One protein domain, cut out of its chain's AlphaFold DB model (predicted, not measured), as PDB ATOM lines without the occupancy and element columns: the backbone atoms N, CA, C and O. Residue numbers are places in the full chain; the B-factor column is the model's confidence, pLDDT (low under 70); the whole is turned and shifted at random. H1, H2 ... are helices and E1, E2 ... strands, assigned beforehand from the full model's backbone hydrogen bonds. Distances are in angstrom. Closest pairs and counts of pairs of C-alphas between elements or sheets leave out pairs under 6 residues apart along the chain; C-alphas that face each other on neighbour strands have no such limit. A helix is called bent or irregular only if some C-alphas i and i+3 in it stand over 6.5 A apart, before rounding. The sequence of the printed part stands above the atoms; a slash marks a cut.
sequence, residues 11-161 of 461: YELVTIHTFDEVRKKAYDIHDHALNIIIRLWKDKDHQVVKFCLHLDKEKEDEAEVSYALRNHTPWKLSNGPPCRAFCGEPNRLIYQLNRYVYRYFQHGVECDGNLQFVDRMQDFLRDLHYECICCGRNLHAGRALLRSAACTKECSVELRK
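This is residues 11 to 161 of the 461 residues of the protein "PARP catalytic domain-containing protein" of Pyrenochaeta sp. DS3sAY3a (UniProt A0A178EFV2). Look for a small sheet of three antiparallel strands with two long helices on one face: H3 runs over E3 at the core of the domain, and H4 lies beside E1. Short H1 sits by the first residue of H3, while short H2 and H5 lie far out, and two long links without named elements join H2 to H3 and H4 to H5. The printed part has 151 residues, with five named helices and three named strands that follow each other along the chain as E1 H1 E2 E3 H2 H3 H4 H5; the helices hold 55 and the strands 21 of the 151 printed residues, and the sheet's order is E1, E2, E3. It is of mixed class, helices and strands, and compact, with a radius of gyration of the C-alphas of 15.1 A and spans of 42 by 38 by 29 A.

Start with E1, residues 11 to 15, an edge strand antiparallel to E2, residues 35 to 42; look there for N 12 and O 38, 2.8 A apart. E2 and E3, residues 48 to 55, form an antiparallel hairpin, with N 39 and O 52 at 2.9 A. Residues 50 to 51 of E3 also pair, antiparallel, with residues 75 to 76 of the long link that follows H2, residues 62 to 68. Next find H3, residues 92 to 106, and H4, residues 113 to 130: they make two layers, helices on one face of a sheet. H3 is over E3 at a height over the sheet of 9.1 A and runs along the strands, at 17 degrees to E3 on the local plane; the closest C-alphas of H3 and E3 are those of Leu 53 and Ile 94, 6.6 A apart. H4 is over none of the strands, but only just, with 2 of its C-alphas falling on E2; its closest C-alpha pair with E1 is Val 14 and Val 118, 6.7 A. H3 and H4 are near each other, with 20 pairs of C-alphas within 10 A. H1, residues 21 to 27, is close to H3 but not clearly touching, with the C-alphas of Tyr 27 and Arg 92 5.1 A apart. H5, residues 153 to 160, is apart from H3. In H1, H3 and H5 every O i to N i+4 pair is within hydrogen-bond range; in H2 it is 2 of 3, in H4 10 of 14.

Find C-alpha 11 at (227.857, 459.811, 472.121), where E1 begins. E2 is 21.9 A long and E3 20.3 A. H3 starts at C-alpha 92, (229.252, 471.683, 454.387), and runs 21.2 A. H4, 23.9 A, has a kink of 44 degrees near residue 120 and is irregular, with C-alphas 126 and 129 7.6 A apart. H5 ends at C-alpha 160, (232.316, 483.470, 453.690).

The two C-alphas farthest apart, those of Ala 63 and Gly 142, are 44.0 A apart. The printed part has no cut; its long links are residues 69 to 91 and 131 to 152. Confidence is under 70 at residues 60 to 70 and 108 to 114.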
ATOM      1  N   TYR A  11     227.876 459.808 473.581       87.44
ATOM      2  CA  TYR A  11     227.857 459.811 472.121       87.44
ATOM      3  C   TYR A  11     226.483 459.396 471.604       87.44
ATOM      4  O   TYR A  11     225.870 458.482 472.140       87.44
ATOM      5  N   GLU A  12     226.044 460.071 470.551       89.00
ATOM      6  CA  GLU A  12     224.845 459.752 469.787       89.00
ATOM      7  C   GLU A  12     225.255 459.447 468.345       89.00
ATOM      8  O   GLU A  12     226.192 460.055 467.810       89.00
ATOM      9  N   LEU A  13     224.552 458.512 467.711       90.44
ATOM     10  CA  LEU A  13     224.746 458.154 466.309       90.44
ATOM     11  C   LEU A  13     223.500 458.535 465.520       90.44
ATOM     12  O   LEU A  13     222.390 458.144 465.871       90.44
ATOM     13  N   VAL A  14     223.694 459.283 464.439       91.56
ATOM     14  CA  VAL A  14     222.611 459.675 463.534       91.56
ATOM     15  C   VAL A  14     222.946 459.191 462.137       91.56
ATOM     16  O   VAL A  14     223.983 459.550 461.585       91.56
ATOM     17  N   THR A  15     222.076 458.375 461.557       91.50
ATOM     18  CA  THR A  15     222.283 457.831 460.214       91.50
ATOM     19  C   THR A  15     222.039 458.897 459.142       91.50
ATOM     20  O   THR A  15     221.174 459.762 459.287       91.50
ATOM     21  N   ILE A  16     222.789 458.833 458.037       88.44
ATOM     22  CA  ILE A  16     222.656 459.754 456.889       88.44
ATOM     23  C   ILE A  16     222.107 459.070 455.630       88.44
ATOM     24  O   ILE A  16     222.375 459.500 454.510       88.44
ATOM     25  N   HIS A  17     221.283 458.030 455.790       83.38
ATOM     26  CA  HIS A  17     220.669 457.293 454.672       83.38
ATOM     27  C   HIS A  17     219.776 458.152 453.757       83.38
ATOM     28  O   HIS A  17     219.411 457.720 452.668       83.38
ATOM     29  N   THR A  18     219.432 459.372 454.167       81.31
ATOM     30  CA  THR A  18     218.650 460.332 453.373       81.31
ATOM     31  C   THR A  18     219.441 460.964 452.214       81.31
ATOM     32  O   THR A  18     218.850 461.628 451.349       81.31
ATOM     33  N   PHE A  19     220.768 460.785 452.185       89.06
ATOM     34  CA  PHE A  19     221.662 461.336 451.168       89.06
ATOM     35  C   PHE A  19     221.997 460.284 450.110       89.06
ATOM     36  O   PHE A  19     222.780 459.369 450.353       89.06
ATOM     37  N   ASP A  20     221.449 460.466 448.907       89.69
ATOM     38  CA  ASP A  20     221.965 459.795 447.714       89.69
ATOM     39  C   ASP A  20     223.371 460.301 447.342       89.69
ATOM     40  O   ASP A  20     223.834 461.324 447.850       89.69
ATOM     41  N   GLU A  21     224.039 459.606 446.422       89.19
ATOM     42  CA  GLU A  21     225.415 459.908 446.004       89.19
ATOM     43  C   GLU A  21     225.592 461.348 445.503       89.19
ATOM     44  O   GLU A  21     226.549 462.038 445.856       89.19
ATOM     45  N   VAL A  22     224.627 461.875 444.749       91.06
ATOM     46  CA  VAL A  22     224.672 463.269 444.291       91.06
ATOM     47  C   VAL A  22     224.556 464.229 445.485       91.06
ATOM     48  O   VAL A  22     225.269 465.231 445.538       91.06
ATOM     49  N   ARG A  23     223.694 463.959 446.476       91.00
ATOM     50  CA  ARG A  23     223.603 464.797 447.686       91.00
ATOM     51  C   ARG A  23     224.874 464.687 448.522       91.00
ATOM     52  O   ARG A  23     225.358 465.717 448.982       91.00
ATOM     53  N   LYS A  24     225.452 463.492 448.679       92.38
ATOM     54  CA  LYS A  24     226.736 463.320 449.374       92.38
ATOM     55  C   LYS A  24     227.803 464.229 448.774       92.38
ATOM     56  O   LYS A  24     228.397 465.034 449.489       92.38
ATOM     57  N   LYS A  25     227.929 464.233 447.447       92.25
ATOM     58  CA  LYS A  25     228.840 465.127 446.714       92.25
ATOM     59  C   LYS A  25     228.538 466.604 446.919       92.25
ATOM     60  O   LYS A  25     229.453 467.391 447.139       92.25
ATOM     61  N   ALA A  26     227.262 466.987 446.882       92.56
ATOM     62  CA  ALA A  26     226.836 468.373 447.071       92.56
ATOM     63  C   ALA A  26     227.200 468.937 448.460       92.56
ATOM     64  O   ALA A  26     227.358 470.154 448.615       92.56
ATOM     65  N   TYR A  27     227.329 468.063 449.463       92.94
ATOM     66  CA  TYR A  27     227.684 468.409 450.839       92.94
ATOM     67  C   TYR A  27     229.134 468.072 451.229       92.94
ATOM     68  O   TYR A  27     229.518 468.373 452.363       92.94
ATOM     69  N   ASP A  28     229.936 467.528 450.304       91.12
ATOM     70  CA  ASP A  28     231.296 467.013 450.552       91.12
ATOM     71  C   ASP A  28     231.326 465.910 451.631       91.12
ATOM     72  O   ASP A  28     232.118 465.933 452.572       91.12
ATOM     73  N   ILE A  29     230.389 464.964 451.525       91.25
ATOM     74  CA  ILE A  29     230.296 463.761 452.358       91.25
ATOM     75  C   ILE A  29     231.031 462.626 451.643       91.25
ATOM     76  O   ILE A  29     230.809 462.408 450.454       91.25
ATOM     77  N   HIS A  30     231.873 461.892 452.371       87.56
ATOM     78  CA  HIS A  30     232.567 460.714 451.847       87.56
ATOM     79  C   HIS A  30     231.572 459.628 451.410       87.56
ATOM     80  O   HIS A  30     230.616 459.353 452.136       87.56
ATOM     81  N   ASP A  31     231.825 458.949 450.289       86.25
ATOM     82  CA  ASP A  31     230.909 457.947 449.713       86.25
ATOM     83  C   ASP A  31     230.570 456.821 450.717       86.25
ATOM     84  O   ASP A  31     229.438 456.343 450.797       86.25
ATOM     85  N   HIS A  32     231.544 456.461 451.556       88.44
ATOM     86  CA  HIS A  32     231.432 455.435 452.602       88.44
ATOM     87  C   HIS A  32     230.909 455.920 453.961       88.44
ATOM     88  O   HIS A  32     230.741 455.093 454.856       88.44
ATOM     89  N   ALA A  33     230.684 457.222 454.157       91.12
ATOM     90  CA  ALA A  33     230.130 457.710 455.415       91.12
ATOM     91  C   ALA A  33     228.653 457.306 455.530       91.12
ATOM     92  O   ALA A  33     227.863 457.524 454.608       91.12
ATOM     93  N   LEU A  34     228.288 456.726 456.674       92.44
ATOM     94  CA  LEU A  34     226.928 456.248 456.951       92.44
ATOM     95  C   LEU A  34     226.316 456.920 458.175       92.44
ATOM     96  O   LEU A  34     225.089 457.007 458.278       92.44
ATOM     97  N   ASN A  35     227.156 457.424 459.078       93.94
ATOM     98  CA  ASN A  35     226.722 457.985 460.345       93.94
ATOM     99  C   ASN A  35     227.414 459.310 460.649       93.94
ATOM    100  O   ASN A  35     228.594 459.518 460.363       93.94
ATOM    101  N   ILE A  36     226.670 460.181 461.320       93.88
ATOM    102  CA  ILE A  36     227.194 461.316 462.061       93.88
ATOM    103  C   ILE A  36     227.350 460.875 463.514       93.88
ATOM    104  O   ILE A  36     226.386 460.459 464.155       93.88
ATOM    105  N   ILE A  37     228.563 460.999 464.040       93.31
ATOM    106  CA  ILE A  37     228.877 460.781 465.448       93.31
ATOM    107  C   ILE A  37     228.796 462.131 466.152       93.31
ATOM    108  O   ILE A  37     229.574 463.041 465.853       93.31
ATOM    109  N   ILE A  38     227.882 462.260 467.109       93.12
ATOM    110  CA  ILE A  38     227.706 463.475 467.903       93.12
ATOM    111  C   ILE A  38     228.202 463.190 469.311       93.12
ATOM    112  O   ILE A  38     227.693 462.302 469.985       93.12
ATOM    113  N   ARG A  39     229.191 463.947 469.779       93.00
ATOM    114  CA  ARG A  39     229.695 463.838 471.152       93.00
ATOM    115  C   ARG A  39     229.209 465.026 471.957       93.00
ATOM    116  O   ARG A  39     229.390 466.165 471.528       93.00
ATOM    117  N   LEU A  40     228.623 464.758 473.117       92.69
ATOM    118  CA  LEU A  40     228.049 465.762 474.005       92.69
ATOM    119  C   LEU A  40     228.765 465.713 475.356       92.69
ATOM    120  O   LEU A  40     228.860 464.663 475.991       92.69
ATOM    121  N   TRP A  41     229.261 466.860 475.809       92.50
ATOM    122  CA  TRP A  41     229.820 467.023 477.147       92.50
ATOM    123  C   TRP A  41     228.798 467.740 478.005       92.50
ATOM    124  O   TRP A  41     228.423 468.875 477.695       92.50
ATOM    125  N   LYS A  42     228.382 467.074 479.080       90.50
ATOM    126  CA  LYS A  42     227.384 467.580 480.017       90.50
ATOM    127  C   LYS A  42     228.047 468.049 481.309       90.50
ATOM    128  O   LYS A  42     229.043 467.460 481.739       90.50
ATOM    129  N   ASP A  43     227.528 469.120 481.891       90.44
ATOM    130  CA  ASP A  43     227.927 469.572 483.221       90.44
ATOM    131  C   ASP A  43     227.251 468.745 484.330       90.44
ATOM    132  O   ASP A  43     226.708 467.664 484.085       90.44
ATOM    133  N   LYS A  44     227.351 469.224 485.575       88.94
ATOM    134  CA  LYS A  44     226.793 468.543 486.751       88.94
ATOM    135  C   LYS A  44     225.264 468.533 486.765       88.94
ATOM    136  O   LYS A  44     224.697 467.636 487.375       88.94
ATOM    137  N   ASP A  45     224.634 469.473 486.067       87.31
ATOM    138  CA  ASP A  45     223.180 469.606 485.954       87.31
ATOM    139  C   ASP A  45     222.655 468.885 484.697       87.31
ATOM    140  O   ASP A  45     221.532 469.104 484.247       87.31
ATOM    141  N   HIS A  46     223.491 468.021 484.105       85.88
ATOM    142  CA  HIS A  46     223.230 467.285 482.869       85.88
ATOM    143  C   HIS A  46     222.954 468.175 481.642       85.88
ATOM    144  O   HIS A  46     222.477 467.679 480.614       85.88
ATOM    145  N   GLN A  47     223.318 469.458 481.701       88.19
ATOM    146  CA  GLN A  47     223.186 470.385 480.585       88.19
ATOM    147  C   GLN A  47     224.367 470.232 479.635       88.19
ATOM    148  O   GLN A  47     225.525 470.161 480.053       88.19
ATOM    149  N   VAL A  48     224.092 470.168 478.332       91.06
ATOM    150  CA  VAL A  48     225.151 470.124 477.318       91.06
ATOM    151  C   VAL A  48     225.884 471.459 477.338       91.06
ATOM    152  O   VAL A  48     225.293 472.498 477.087       91.06
ATOM    153  N   VAL A  49     227.189 471.435 477.596       93.06
ATOM    154  CA  VAL A  49     228.044 472.635 477.623       93.06
ATOM    155  C   VAL A  49     229.020 472.683 476.454       93.06
ATOM    156  O   VAL A  49     229.488 473.759 476.060       93.06
ATOM    157  N   LYS A  50     229.349 471.516 475.887       94.88
ATOM    158  CA  LYS A  50     230.202 471.398 474.702       94.88
ATOM    159  C   LYS A  50     229.734 470.265 473.808       94.88
ATOM    160  O   LYS A  50     229.170 469.288 474.295       94.88
ATOM    161  N   PHE A  51     230.040 470.363 472.522       95.00
ATOM    162  CA  PHE A  51     229.751 469.301 471.568       95.00
ATOM    163  C   PHE A  51     230.780 469.237 470.436       95.00
ATOM    164  O   PHE A  51     231.490 470.207 470.164       95.00
ATOM    165  N   CYS A  52     230.852 468.102 469.750       95.06
ATOM    166  CA  CYS A  52     231.495 468.002 468.444       95.06
ATOM    167  C   CYS A  52     230.775 466.981 467.566       95.06
ATOM    168  O   CYS A  52     230.067 466.108 468.067       95.06
ATOM    169  N   LEU A  53     230.948 467.123 466.256       94.19
ATOM    170  CA  LEU A  53     230.330 466.277 465.247       94.19
ATOM    171  C   LEU A  53     231.416 465.725 464.339       94.19
ATOM    172  O   LEU A  53     232.351 466.451 464.004       94.19
ATOM    173  N   HIS A  54     231.250 464.468 463.949       92.44
ATOM    174  CA  HIS A  54     232.132 463.766 463.030       92.44
ATOM    175  C   HIS A  54     231.332 462.918 462.055       92.44
ATOM    176  O   HIS A  54     230.224 462.501 462.385       92.44
ATOM    177  N   LEU A  55     231.911 462.598 460.905       92.00
ATOM    178  CA  LEU A  55     231.474 461.441 460.122       92.00
ATOM    179  C   LEU A  55     232.192 460.173 460.623       92.00
ATOM    180  O   LEU A  55     233.332 460.222 461.081       92.00
ATOM    181  N   ASP A  56     231.537 459.019 460.556       87.81
ATOM    182  CA  ASP A  56     232.121 457.733 460.971       87.81
ATOM    183  C   ASP A  56     233.274 457.248 460.075       87.81
ATOM    184  O   ASP A  56     234.120 456.468 460.514       87.81
ATOM    185  N   LYS A  57     233.342 457.747 458.837       82.88
ATOM    186  CA  LYS A  57     234.402 457.479 457.855       82.88
ATOM    187  C   LYS A  57     235.041 458.774 457.343       82.88
ATOM    188  O   LYS A  57     235.099 459.016 456.143       82.88
ATOM    189  N   GLU A  58     235.499 459.636 458.254       73.62
ATOM    190  CA  GLU A  58     236.202 460.885 457.886       73.62
ATOM    191  C   GLU A  58     237.536 460.646 457.173       73.62
ATOM    192  O   GLU A  58     237.942 461.461 456.349       73.62
ATOM    193  N   LYS A  59     238.231 459.552 457.493       70.56
ATOM    194  CA  LYS A  59     239.549 459.238 456.942       70.56
ATOM    195  C   LYS A  59     239.612 457.776 456.522       70.56
ATOM    196  O   LYS A  59     239.101 456.910 457.228       70.56
ATOM    197  N   GLU A  60     240.243 457.529 455.378       60.03
ATOM    198  CA  GLU A  60     240.479 456.177 454.857       60.03
ATOM    199  C   GLU A  60     241.558 455.435 455.665       60.03
ATOM    200  O   GLU A  60     241.506 454.214 455.772       60.03
ATOM    201  N   ASP A  61     242.499 456.164 456.278       61.09
ATOM    202  CA  ASP A  61     243.597 455.587 457.058       61.09
ATOM    203  C   ASP A  61     243.203 455.362 458.531       61.09
ATOM    204  O   ASP A  61     243.049 456.307 459.315       61.09
ATOM    205  N   GLU A  62     243.073 454.092 458.926       57.03
ATOM    206  CA  GLU A  62     242.719 453.658 460.284       57.03
ATOM    207  C   GLU A  62     243.655 454.219 461.372       57.03
ATOM    208  O   GLU A  62     243.212 454.487 462.499       57.03
ATOM    209  N   ALA A  63     244.935 454.454 461.053       58.41
ATOM    210  CA  ALA A  63     245.902 455.005 462.001       58.41
ATOM    211  C   ALA A  63     245.593 456.474 462.340       58.41
ATOM    212  O   ALA A  63     245.655 456.881 463.508       58.41
ATOM    213  N   GLU A  64     245.182 457.265 461.346       55.69
ATOM    214  CA  GLU A  64     244.746 458.645 461.562       55.69
ATOM    215  C   GLU A  64     243.362 458.724 462.223       55.69
ATOM    216  O   GLU A  64     243.111 459.653 462.999       55.69
ATOM    217  N   VAL A  65     242.480 457.749 461.968       56.62
ATOM    218  CA  VAL A  65     241.158 457.641 462.611       56.62
ATOM    219  C   VAL A  65     241.310 457.487 464.129       56.62
ATOM    220  O   VAL A  65     240.685 458.230 464.888       56.62
ATOM    221  N   SER A  66     242.200 456.606 464.599       55.69
ATOM    222  CA  SER A  66     242.456 456.399 466.038       55.69
ATOM    223  C   SER A  66     242.999 457.654 466.741       55.69
ATOM    224  O   SER A  66     242.640 457.929 467.889       55.69
ATOM    225  N   TYR A  67     243.825 458.456 466.058       56.53
ATOM    226  CA  TYR A  67     244.366 459.706 466.607       56.53
ATOM    227  C   TYR A  67     243.322 460.835 466.631       56.53
ATOM    228  O   TYR A  67     243.154 461.511 467.652       56.53
ATOM    229  N   ALA A  68     242.570 461.013 465.539       59.50
ATOM    230  CA  ALA A  68     241.508 462.015 465.443       59.50
ATOM    231  C   ALA A  68     240.363 461.756 466.441       59.50
ATOM    232  O   ALA A  68     239.792 462.703 466.983       59.50
ATOM    233  N   LEU A  69     240.080 460.484 466.748       59.75
ATOM    234  CA  LEU A  69     239.100 460.065 467.759       59.75
ATOM    235  C   LEU A  69     239.561 460.266 469.213       59.75
ATOM    236  O   LEU A  69     238.759 460.110 470.133       59.75
ATOM    237  N   ARG A  70     240.842 460.567 469.458       68.25
ATOM    238  CA  ARG A  70     241.363 460.814 470.817       68.25
ATOM    239  C   ARG A  70     241.511 462.301 471.116       68.25
ATOM    240  O   ARG A  70     241.258 462.721 472.242       68.25
ATOM    241  N   ASN A  71     241.849 463.103 470.110       77.69
ATOM    242  CA  ASN A  71     242.117 464.533 470.267       77.69
ATOM    243  C   ASN A  71     240.945 465.385 469.770       77.69
ATOM    244  O   ASN A  71     241.020 466.057 468.741       77.69
ATOM    245  N   HIS A  72     239.847 465.369 470.528       84.56
ATOM    246  CA  HIS A  72     238.680 466.192 470.225       84.56
ATOM    247  C   HIS A  72     238.853 467.636 470.704       84.56
ATOM    248  O   HIS A  72     239.225 467.887 471.850       84.56
ATOM    249  N   THR A  73     238.486 468.595 469.851       90.44
ATOM    250  CA  THR A  73     238.385 470.018 470.211       90.44
ATOM    251  C   THR A  73     236.915 470.438 470.169       90.44
ATOM    252  O   THR A  73     236.454 470.984 469.162       90.44
ATOM    253  N   PRO A  74     236.129 470.142 471.222       93.19
ATOM    254  CA  PRO A  74     234.699 470.397 471.198       93.19
ATOM    255  C   PRO A  74     234.385 471.892 471.237       93.19
ATOM    256  O   PRO A  74     235.056 472.684 471.908       93.19
ATOM    257  N   TRP A  75     233.321 472.271 470.537       95.50
ATOM    258  CA  TRP A  75     232.780 473.618 470.565       95.50
ATOM    259  C   TRP A  75     232.073 473.869 471.891       95.50
ATOM    260  O   TRP A  75     231.250 473.060 472.312       95.50
ATOM    261  N   LYS A  76     232.376 474.988 472.554       95.25
ATOM    262  CA  LYS A  76     231.683 475.404 473.781       95.25
ATOM    263  C   LYS A  76     230.492 476.280 473.410       95.25
ATOM    264  O   LYS A  76     230.666 477.224 472.643       95.25
ATOM    265  N   LEU A  77     229.321 476.043 474.001       94.12
ATOM    266  CA  LEU A  77     228.132 476.874 473.740       94.12
ATOM    267  C   LEU A  77     228.344 478.351 474.106       94.12
ATOM    268  O   LEU A  77     227.836 479.243 473.433       94.12
ATOM    269  N   SER A  78     229.183 478.621 475.105       94.69
ATOM    270  CA  SER A  78     229.572 479.979 475.501       94.69
ATOM    271  C   SER A  78     230.316 480.766 474.413       94.69
ATOM    272  O   SER A  78     230.430 481.981 474.522       94.69
ATOM    273  N   ASN A  79     230.849 480.107 473.378       94.94
ATOM    274  CA  ASN A  79     231.628 480.760 472.320       94.94
ATOM    275  C   ASN A  79     230.754 481.424 471.240       94.94
ATOM    276  O   ASN A  79     231.290 482.001 470.295       94.94
ATOM    277  N   GLY A  80     229.428 481.317 471.341       94.31
ATOM    278  CA  GLY A  80     228.513 481.766 470.296       94.31
ATOM    279  C   GLY A  80     228.329 480.737 469.168       94.31
ATOM    280  O   GLY A  80     228.735 479.578 469.305       94.31
ATOM    281  N   PRO A  81     227.698 481.130 468.047       94.56
ATOM    282  CA  PRO A  81     227.438 480.228 466.929       94.56
ATOM    283  C   PRO A  81     228.731 479.724 466.254       94.56
ATOM    284  O   PRO A  81     229.599 480.537 465.926       94.56
ATOM    285  N   PRO A  82     228.851 478.417 465.948       94.38
ATOM    286  CA  PRO A  82     229.980 477.855 465.205       94.38
ATOM    287  C   PRO A  82     230.211 478.540 463.850       94.38
ATOM    288  O   PRO A  82     229.351 478.493 462.969       94.38
ATOM    289  N   CYS A  83     231.381 479.148 463.641       91.31
ATOM    290  CA  CYS A  83     231.753 479.778 462.364       91.31
ATOM    291  C   CYS A  83     232.620 478.888 461.453       91.31
ATOM    292  O   CYS A  83     232.857 479.233 460.297       91.31
ATOM    293  N   ARG A  84     233.071 477.730 461.943       90.19
ATOM    294  CA  ARG A  84     233.891 476.747 461.216       90.19
ATOM    295  C   ARG A  84     233.622 475.333 461.743       90.19
ATOM    296  O   ARG A  84     232.898 475.185 462.725       90.19
ATOM    297  N   ALA A  85     234.196 474.309 461.121       85.38
ATOM    298  CA  ALA A  85     234.295 472.999 461.757       85.38
ATOM    299  C   ALA A  85     235.483 473.022 462.733       85.38
ATOM    300  O   ALA A  85     236.574 473.482 462.389       85.38
ATOM    301  N   PHE A  86     235.249 472.598 463.975       86.31
ATOM    302  CA  PHE A  86     236.247 472.650 465.057       86.31
ATOM    303  C   PHE A  86     236.852 471.287 465.379       86.31
ATOM    304  O   PHE A  86     237.942 471.216 465.937       86.31
ATOM    305  N   CYS A  87     236.146 470.225 465.013       87.62
ATOM    306  CA  CYS A  87     236.568 468.849 465.164       87.62
ATOM    307  C   CYS A  87     236.234 468.112 463.866       87.62
ATOM    308  O   CYS A  87     235.252 468.468 463.214       87.62
ATOM    309  N   GLY A  88     237.047 467.116 463.519       85.88
ATOM    310  CA  GLY A  88     236.862 466.340 462.296       85.88
ATOM    311  C   GLY A  88     237.212 467.109 461.025       85.88
ATOM    312  O   GLY A  88     237.792 468.203 461.065       85.88
ATOM    313  N   GLU A  89     236.888 466.514 459.882       88.44
ATOM    314  CA  GLU A  89     237.125 467.143 458.588       88.44
ATOM    315  C   GLU A  89     236.053 468.199 458.271       88.44
ATOM    316  O   GLU A  89     234.855 467.903 458.303       88.44
ATOM    317  N   PRO A  90     236.439 469.442 457.925       91.31
ATOM    318  CA  PRO A  90     235.465 470.461 457.570       91.31
ATOM    319  C   PRO A  90     234.743 470.120 456.268       91.31
ATOM    320  O   PRO A  90     235.371 470.090 455.213       91.31
ATOM    321  N   ASN A  91     233.424 469.969 456.341       92.81
ATOM    322  CA  ASN A  91     232.541 469.890 455.182       92.81
ATOM    323  C   ASN A  91     231.250 470.689 455.425       92.81
ATOM    324  O   ASN A  91     230.993 471.205 456.522       92.81
ATOM    325  N   ARG A  92     230.442 470.827 454.374       93.75
ATOM    326  CA  ARG A  92     229.252 471.683 454.387       93.75
ATOM    327  C   ARG A  92     228.154 471.142 455.300       93.75
ATOM    328  O   ARG A  92     227.518 471.938 455.995       93.75
ATOM    329  N   LEU A  93     227.964 469.819 455.329       95.00
ATOM    330  CA  LEU A  93     227.002 469.157 456.216       95.00
ATOM    331  C   LEU A  93     227.358 469.430 457.682       95.00
ATOM    332  O   LEU A  93     226.557 470.004 458.417       95.00
ATOM    333  N   ILE A  94     228.585 469.101 458.087       95.44
ATOM    334  CA  ILE A  94     229.074 469.266 459.459       95.44
ATOM    335  C   ILE A  94     229.008 470.733 459.890       95.44
ATOM    336  O   ILE A  94     228.613 471.018 461.019       95.44
ATOM    337  N   TYR A  95     229.317 471.691 459.012       96.25
ATOM    338  CA  TYR A  95     229.138 473.113 459.322       96.25
ATOM    339  C   TYR A  95     227.680 473.466 459.659       96.25
ATOM    340  O   TYR A  95     227.427 474.093 460.690       96.25
ATOM    341  N   GLN A  96     226.721 473.049 458.827       96.00
ATOM    342  CA  GLN A  96     225.303 473.339 459.054       96.00
ATOM    343  C   GLN A  96     224.782 472.662 460.325       96.00
ATOM    344  O   GLN A  96     224.107 473.302 461.134       96.00
ATOM    345  N   LEU A  97     225.156 471.397 460.532       95.75
ATOM    346  CA  LEU A  97     224.772 470.620 461.704       95.75
ATOM    347  C   LEU A  97     225.355 471.193 462.993       95.75
ATOM    348  O   LEU A  97     224.625 471.341 463.963       95.75
ATOM    349  N   ASN A  98     226.626 471.611 463.011       96.19
ATOM    350  CA  ASN A  98     227.204 472.275 464.183       96.19
ATOM    351  C   ASN A  98     226.370 473.501 464.591       96.19
ATOM    352  O   ASN A  98     226.111 473.721 465.773       96.19
ATOM    353  N   ARG A  99     225.916 474.300 463.618       96.31
ATOM    354  CA  ARG A  99     225.082 475.479 463.896       96.31
ATOM    355  C   ARG A  99     223.673 475.111 464.348       96.31
ATOM    356  O   ARG A  99     223.113 475.838 465.164       96.31
ATOM    357  N   TYR A 100     223.112 474.017 463.843       95.50
ATOM    358  CA  TYR A 100     221.846 473.474 464.334       95.50
ATOM    359  C   TYR A 100     221.958 473.005 465.785       95.50
ATOM    360  O   TYR A 100     221.219 473.499 466.631       95.50
ATOM    361  N   VAL A 101     222.942 472.154 466.090       95.19
ATOM    362  CA  VAL A 101     223.220 471.645 467.442       95.19
ATOM    363  C   VAL A 101     223.440 472.794 468.425       95.19
ATOM    364  O   VAL A 101     222.874 472.796 469.514       95.19
ATOM    365  N   TYR A 102     224.191 473.821 468.019       95.44
ATOM    366  CA  TYR A 102     224.344 475.034 468.814       95.44
ATOM    367  C   TYR A 102     223.000 475.693 469.149       95.44
ATOM    368  O   TYR A 102     222.741 475.947 470.317       95.44
ATOM    369  N   ARG A 103     222.140 475.951 468.150       94.00
ATOM    370  CA  ARG A 103     220.822 476.573 468.377       94.00
ATOM    371  C   ARG A 103     219.930 475.710 469.265       94.00
ATOM    372  O   ARG A 103     219.246 476.253 470.123       94.00
ATOM    373  N   TYR A 104     219.970 474.394 469.062       92.94
ATOM    374  CA  TYR A 104     219.201 473.432 469.843       92.94
ATOM    375  C   TYR A 104     219.550 473.522 471.334       92.94
ATOM    376  O   TYR A 104     218.660 473.645 472.167       92.94
ATOM    377  N   PHE A 105     220.845 473.549 471.667       92.31
ATOM    378  CA  PHE A 105     221.294 473.585 473.061       92.31
ATOM    379  C   PHE A 105     221.441 474.997 473.657       92.31
ATOM    380  O   PHE A 105     221.554 475.128 474.873       92.31
ATOM    381  N   GLN A 106     221.426 476.067 472.853       89.38
ATOM    382  CA  GLN A 106     221.625 477.442 473.342       89.38
ATOM    383  C   GLN A 106     220.530 477.903 474.314       89.38
ATOM    384  O   GLN A 106     220.812 478.702 475.206       89.38
ATOM    385  N   HIS A 107     219.296 477.432 474.146       79.06
ATOM    386  CA  HIS A 107     218.161 477.882 474.954       79.06
ATOM    387  C   HIS A 107     217.991 477.122 476.273       79.06
ATOM    388  O   HIS A 107     217.042 477.397 477.002       79.06
ATOM    389  N   GLY A 108     218.926 476.223 476.603       65.69
ATOM    390  CA  GLY A 108     218.739 475.256 477.674       65.69
ATOM    391  C   GLY A 108     217.737 474.206 477.214       65.69
ATOM    392  O   GLY A 108     216.636 474.515 476.765       65.69
ATOM    393  N   VAL A 109     218.141 472.949 477.266       65.75
ATOM    394  CA  VAL A 109     217.221 471.859 476.984       65.75
ATOM    395  C   VAL A 109     216.767 471.382 478.354       65.75
ATOM    396  O   VAL A 109     217.598 470.963 479.164       65.75
ATOM    397  N   GLU A 110     215.471 471.510 478.652       59.44
ATOM    398  CA  GLU A 110     214.887 470.864 479.833       59.44
ATOM    399  C   GLU A 110     215.319 469.389 479.843       59.44
ATOM    400  O   GLU A 110     215.583 468.825 478.780       59.44
ATOM    401  N   CYS A 111     215.455 468.765 481.017       52.22
ATOM    402  CA  CYS A 111     216.060 467.432 481.173       52.22
ATOM    403  C   CYS A 111     215.556 466.384 480.153       52.22
ATOM    404  O   CYS A 111     216.327 465.520 479.725       52.22
ATOM    405  N   ASP A 112     214.311 466.529 479.697       55.56
ATOM    406  CA  ASP A 112     213.612 465.656 478.755       55.56
ATOM    407  C   ASP A 112     213.977 465.908 477.282       55.56
ATOM    408  O   ASP A 112     213.906 465.002 476.451       55.56
ATOM    409  N   GLY A 113     214.410 467.115 476.913       58.41
ATOM    410  CA  GLY A 113     214.702 467.438 475.517       58.41
ATOM    411  C   GLY A 113     215.987 466.779 474.997       58.41
ATOM    412  O   GLY A 113     216.146 466.621 473.792       58.41
ATOM    413  N   ASN A 114     216.867 466.277 475.874       66.69
ATOM    414  CA  ASN A 114     217.967 465.408 475.441       66.69
ATOM    415  C   ASN A 114     217.451 464.120 474.768       66.69
ATOM    416  O   ASN A 114     218.118 463.613 473.870       66.69
ATOM    417  N   LEU A 115     216.275 463.610 475.162       74.19
ATOM    418  CA  LEU A 115     215.707 462.374 474.608       74.19
ATOM    419  C   LEU A 115     215.227 462.554 473.164       74.19
ATOM    420  O   LEU A 115     215.319 461.627 472.371       74.19
ATOM    421  N   GLN A 116     214.757 463.752 472.805       86.00
ATOM    422  CA  GLN A 116     214.260 464.044 471.455       86.00
ATOM    423  C   GLN A 116     215.348 464.565 470.511       86.00
ATOM    424  O   GLN A 116     215.072 464.812 469.337       86.00
ATOM    425  N   PHE A 117     216.573 464.786 470.992       89.94
ATOM    426  CA  PHE A 117     217.620 465.419 470.191       89.94
ATOM    427  C   PHE A 117     217.937 464.628 468.915       89.94
ATOM    428  O   PHE A 117     218.038 465.223 467.842       89.94
ATOM    429  N   VAL A 118     218.052 463.300 469.015       91.00
ATOM    430  CA  VAL A 118     218.339 462.425 467.867       91.00
ATOM    431  C   VAL A 118     217.211 462.484 466.837       91.00
ATOM    432  O   VAL A 118     217.491 462.703 465.659       91.00
ATOM    433  N   ASP A 119     215.953 462.387 467.267       91.31
ATOM    434  CA  ASP A 119     214.790 462.462 466.374       91.31
ATOM    435  C   ASP A 119     214.713 463.824 465.677       91.31
ATOM    436  O   ASP A 119     214.621 463.912 464.454       91.31
ATOM    437  N   ARG A 120     214.884 464.913 466.435       92.44
ATOM    438  CA  ARG A 120     214.916 466.278 465.890       92.44
ATOM    439  C   ARG A 120     216.076 466.485 464.920       92.44
ATOM    440  O   ARG A 120     215.948 467.235 463.958       92.44
ATOM    441  N   MET A 121     217.221 465.854 465.165       93.19
ATOM    442  CA  MET A 121     218.356 465.875 464.245       93.19
ATOM    443  C   MET A 121     218.044 465.109 462.956       93.19
ATOM    444  O   MET A 121     218.403 465.572 461.876       93.19
ATOM    445  N   GLN A 122     217.352 463.969 463.040       93.69
ATOM    446  CA  GLN A 122     216.888 463.245 461.855       93.69
ATOM    447  C   GLN A 122     215.874 464.064 461.052       93.69
ATOM    448  O   GLN A 122     215.978 464.109 459.827       93.69
ATOM    449  N   ASP A 123     214.934 464.741 461.716       92.62
ATOM    450  CA  ASP A 123     213.997 465.673 461.077       92.62
ATOM    451  C   ASP A 123     214.759 466.778 460.339       92.62
ATOM    452  O   ASP A 123     214.566 466.994 459.143       92.62
ATOM    453  N   PHE A 124     215.722 467.401 461.022       93.69
ATOM    454  CA  PHE A 124     216.570 468.434 460.443       93.69
ATOM    455  C   PHE A 124     217.375 467.940 459.234       93.69
ATOM    456  O   PHE A 124     217.518 468.658 458.249       93.69
ATOM    457  N   LEU A 125     217.896 466.709 459.268       94.12
ATOM    458  CA  LEU A 125     218.598 466.115 458.125       94.12
ATOM    459  C   LEU A 125     217.673 465.897 456.925       94.12
ATOM    460  O   LEU A 125     218.128 466.022 455.785       94.12
ATOM    461  N   ARG A 126     216.392 465.584 457.159       91.56
ATOM    462  CA  ARG A 126     215.391 465.481 456.090       91.56
ATOM    463  C   ARG A 126     215.052 466.843 455.502       91.56
ATOM    464  O   ARG A 126     214.912 466.918 454.292       91.56
ATOM    465  N   ASP A 127     215.023 467.899 456.309       92.62
ATOM    466  CA  ASP A 127     214.652 469.247 455.856       92.62
ATOM    467  C   ASP A 127     215.845 470.130 455.464       92.62
ATOM    468  O   ASP A 127     215.669 471.243 454.963       92.62
ATOM    469  N   LEU A 128     217.073 469.628 455.628       93.69
ATOM    470  CA  LEU A 128     218.329 470.371 455.486       93.69
ATOM    471  C   LEU A 128     218.400 471.211 454.205       93.69
ATOM    472  O   LEU A 128     218.894 472.339 454.208       93.69
ATOM    473  N   HIS A 129     217.896 470.650 453.109       92.25
ATOM    474  CA  HIS A 129     217.916 471.227 451.770       92.25
ATOM    475  C   HIS A 129     216.912 472.369 451.557       92.25
ATOM    476  O   HIS A 129     217.023 473.101 450.571       92.25
ATOM    477  N   TYR A 130     215.953 472.545 452.464       94.12
ATOM    478  CA  TYR A 130     215.043 473.687 452.491       94.12
ATOM    479  C   TYR A 130     215.551 474.817 453.376       94.12
ATOM    480  O   TYR A 130     214.921 475.869 453.424       94.12
ATOM    481  N   GLU A 131     216.667 474.638 454.076       95.75
ATOM    482  CA  GLU A 131     217.097 475.572 455.101       95.75
ATOM    483  C   GLU A 131     218.336 476.385 454.739       95.75
ATOM    484  O   GLU A 131     219.219 475.993 453.974       95.75
ATOM    485  N   CYS A 132     218.427 477.553 455.368       96.56
ATOM    486  CA  CYS A 132     219.610 478.378 455.335       96.56
ATOM    487  C   CYS A 132     220.766 477.690 456.060       96.56
ATOM    488  O   CYS A 132     220.699 477.440 457.266       96.56
ATOM    489  N   ILE A 133     221.888 477.532 455.364       95.69
ATOM    490  CA  ILE A 133     223.099 476.914 455.911       95.69
ATOM    491  C   ILE A 133     223.632 477.602 457.184       95.69
ATOM    492  O   ILE A 133     224.244 476.960 458.034       95.69
ATOM    493  N   CYS A 134     223.396 478.907 457.346       96.06
ATOM    494  CA  CYS A 134     223.902 479.668 458.491       96.06
ATOM    495  C   CYS A 134     222.885 479.778 459.632       96.06
ATOM    496  O   CYS A 134     223.232 479.551 460.792       96.06
ATOM    497  N   CYS A 135     221.645 480.173 459.341       96.00
ATOM    498  CA  CYS A 135     220.663 480.497 460.380       96.00
ATOM    499  C   CYS A 135     219.558 479.448 460.561       96.00
ATOM    500  O   CYS A 135     218.820 479.557 461.531       96.00
ATOM    501  N   GLY A 136     219.443 478.455 459.672       95.12
ATOM    502  CA  GLY A 136     218.389 477.432 459.720       95.12
ATOM    503  C   GLY A 136     216.991 477.924 459.336       95.12
ATOM    504  O   GLY A 136     216.015 477.213 459.510       95.12
ATOM    505  N   ARG A 137     216.840 479.158 458.839       96.25
ATOM    506  CA  ARG A 137     215.536 479.613 458.328       96.25
ATOM    507  C   ARG A 137     215.185 478.868 457.049       96.25
ATOM    508  O   ARG A 137     216.057 478.698 456.198       96.25
ATOM    509  N   ASN A 138     213.914 478.524 456.885       95.38
ATOM    510  CA  ASN A 138     213.403 477.979 455.634       95.38
ATOM    511  C   ASN A 138     213.632 478.979 454.480       95.38
ATOM    512  O   ASN A 138     213.442 480.186 454.632       95.38
ATOM    513  N   LEU A 139     214.089 478.475 453.337       94.38
ATOM    514  CA  LEU A 139     214.402 479.243 452.133       94.38
ATOM    515  C   LEU A 139     213.176 479.465 451.244       94.38
ATOM    516  O   LEU A 139     213.258 480.237 450.296       94.38
ATOM    517  N   HIS A 140     212.066 478.777 451.517       92.31
ATOM    518  CA  HIS A 140     210.827 478.822 450.741       92.31
ATOM    519  C   HIS A 140     211.045 478.567 449.240       92.31
ATOM    520  O   HIS A 140     210.341 479.108 448.390       92.31
ATOM    521  N   ALA A 141     212.033 477.733 448.897       88.12
ATOM    522  CA  ALA A 141     212.279 477.306 447.518       88.12
ATOM    523  C   ALA A 141     211.187 476.349 447.001       88.12
ATOM    524  O   ALA A 141     211.105 476.112 445.801       88.12
ATOM    525  N   GLY A 142     210.397 475.764 447.920       83.88
ATOM    526  CA  GLY A 142     209.339 474.763 447.700       83.88
ATOM    527  C   GLY A 142     209.760 473.509 446.932       83.88
ATOM    528  O   GLY A 142     208.921 472.693 446.567       83.88
ATOM    529  N   ARG A 143     211.065 473.345 446.714       88.56
ATOM    530  CA  ARG A 143     211.725 472.159 446.183       88.56
ATOM    531  C   ARG A 143     213.052 471.966 446.899       88.56
ATOM    532  O   ARG A 143     213.697 472.944 447.289       88.56
ATOM    533  N   ALA A 144     213.452 470.713 447.056       91.50
ATOM    534  CA  ALA A 144     214.715 470.362 447.671       91.50
ATOM    535  C   ALA A 144     215.892 470.906 446.853       91.50
ATOM    536  O   ALA A 144     216.054 470.574 445.674       91.50
ATOM    537  N   LEU A 145     216.731 471.732 447.482       93.56
ATOM    538  CA  LEU A 145     217.999 472.140 446.890       93.56
ATOM    539  C   LEU A 145     219.005 470.982 446.925       93.56
ATOM    540  O   LEU A 145     219.005 470.174 447.850       93.56
ATOM    541  N   LEU A 146     219.914 470.917 445.948       92.44
ATOM    542  CA  LEU A 146     221.027 469.951 445.991       92.44
ATOM    543  C   LEU A 146     221.902 470.146 447.233       92.44
ATOM    544  O   LEU A 146     222.366 469.171 447.815       92.44
ATOM    545  N   ARG A 147     222.086 471.407 447.638       91.38
ATOM    546  CA  ARG A 147     222.688 471.794 448.912       91.38
ATOM    547  C   ARG A 147     222.044 473.063 449.447       91.38
ATOM    548  O   ARG A 147     221.621 473.929 448.682       91.38
ATOM    549  N   SER A 148     222.082 473.210 450.760       92.56
ATOM    550  CA  SER A 148     221.629 474.395 451.489       92.56
ATOM    551  C   SER A 148     222.339 475.663 451.012       92.56
ATOM    552  O   SER A 148     223.555 475.658 450.788       92.56
ATOM    553  N   ALA A 149     221.609 476.773 450.922       93.31
ATOM    554  CA  ALA A 149     222.129 478.087 450.535       93.31
ATOM    555  C   ALA A 149     222.098 479.075 451.715       93.31
ATOM    556  O   ALA A 149     221.520 478.800 452.760       93.31
ATOM    557  N   ALA A 150     222.731 480.240 451.578       94.44
ATOM    558  CA  ALA A 150     222.534 481.341 452.523       94.44
ATOM    559  C   ALA A 150     221.265 482.126 452.153       94.44
ATOM    560  O   ALA A 150     221.100 482.450 450.978       94.44
ATOM    561  N   CYS A 151     220.410 482.472 453.121       94.56
ATOM    562  CA  CYS A 151     219.134 483.159 452.862       94.56
ATOM    563  C   CYS A 151     219.255 484.684 452.696       94.56
ATOM    564  O   CYS A 151     218.473 485.288 451.977       94.56
ATOM    565  N   THR A 152     220.226 485.328 453.355       92.81
ATOM    566  CA  THR A 152     220.437 486.787 453.282       92.81
ATOM    567  C   THR A 152     221.884 487.146 452.955       92.81
ATOM    568  O   THR A 152     222.779 486.292 452.982       92.81
ATOM    569  N   LYS A 153     222.135 488.434 452.689       90.69
ATOM    570  CA  LYS A 153     223.487 488.979 452.507       90.69
ATOM    571  C   LYS A 153     224.353 488.752 453.749       90.69
ATOM    572  O   LYS A 153     225.510 488.365 453.612       90.69
ATOM    573  N   GLU A 154     223.790 488.911 454.944       94.81
ATOM    574  CA  GLU A 154     224.475 488.697 456.225       94.81
ATOM    575  C   GLU A 154     224.857 487.225 456.389       94.81
ATOM    576  O   GLU A 154     226.004 486.923 456.707       94.81
ATOM    577  N   CYS A 155     223.940 486.299 456.083       95.25
ATOM    578  CA  CYS A 155     224.248 484.865 456.090       95.25
ATOM    579  C   CYS A 155     225.313 484.508 455.042       95.25
ATOM    580  O   CYS A 155     226.172 483.674 455.296       95.25
ATOM    581  N   SER A 156     225.302 485.153 453.873       91.88
ATOM    582  CA  SER A 156     226.340 484.957 452.854       91.88
ATOM    583  C   SER A 156     227.710 485.465 453.322       91.88
ATOM    584  O   SER A 156     228.723 484.806 453.096       91.88
ATOM    585  N   VAL A 157     227.765 486.613 454.007       91.25
ATOM    586  CA  VAL A 157     228.994 487.114 454.647       91.25
ATOM    587  C   VAL A 157     229.468 486.154 455.736       91.25
ATOM    588  O   VAL A 157     230.653 485.843 455.782       91.25
ATOM    589  N   GLU A 158     228.563 485.643 456.568       93.62
ATOM    590  CA  GLU A 158     228.897 484.687 457.622       93.62
ATOM    591  C   GLU A 158     229.445 483.369 457.059       93.62
ATOM    592  O   GLU A 158     230.494 482.905 457.501       93.62
ATOM    593  N   LEU A 159     228.817 482.813 456.016       93.38
ATOM    594  CA  LEU A 159     229.332 481.636 455.314       93.38
ATOM    595  C   LEU A 159     230.734 481.892 454.748       93.38
ATOM    596  O   LEU A 159     231.591 481.013 454.806       93.38
ATOM    597  N   ARG A 160     231.000 483.100 454.235       90.56
ATOM    598  CA  ARG A 160     232.316 483.470 453.690       90.56
ATOM    599  C   ARG A 160     233.436 483.524 454.734       90.56
ATOM    600  O   ARG A 160     234.592 483.409 454.349       90.56
ATOM    601  N   LYS A 161     233.114 483.634 456.028       91.50
ATOM    602  CA  LYS A 161     234.097 483.538 457.126       91.50
ATOM    603  C   LYS A 161     234.482 482.096 457.472       91.50
ATOM    604  O   LYS A 161     235.426 481.889 458.232       91.50
TER     605      LYS A 161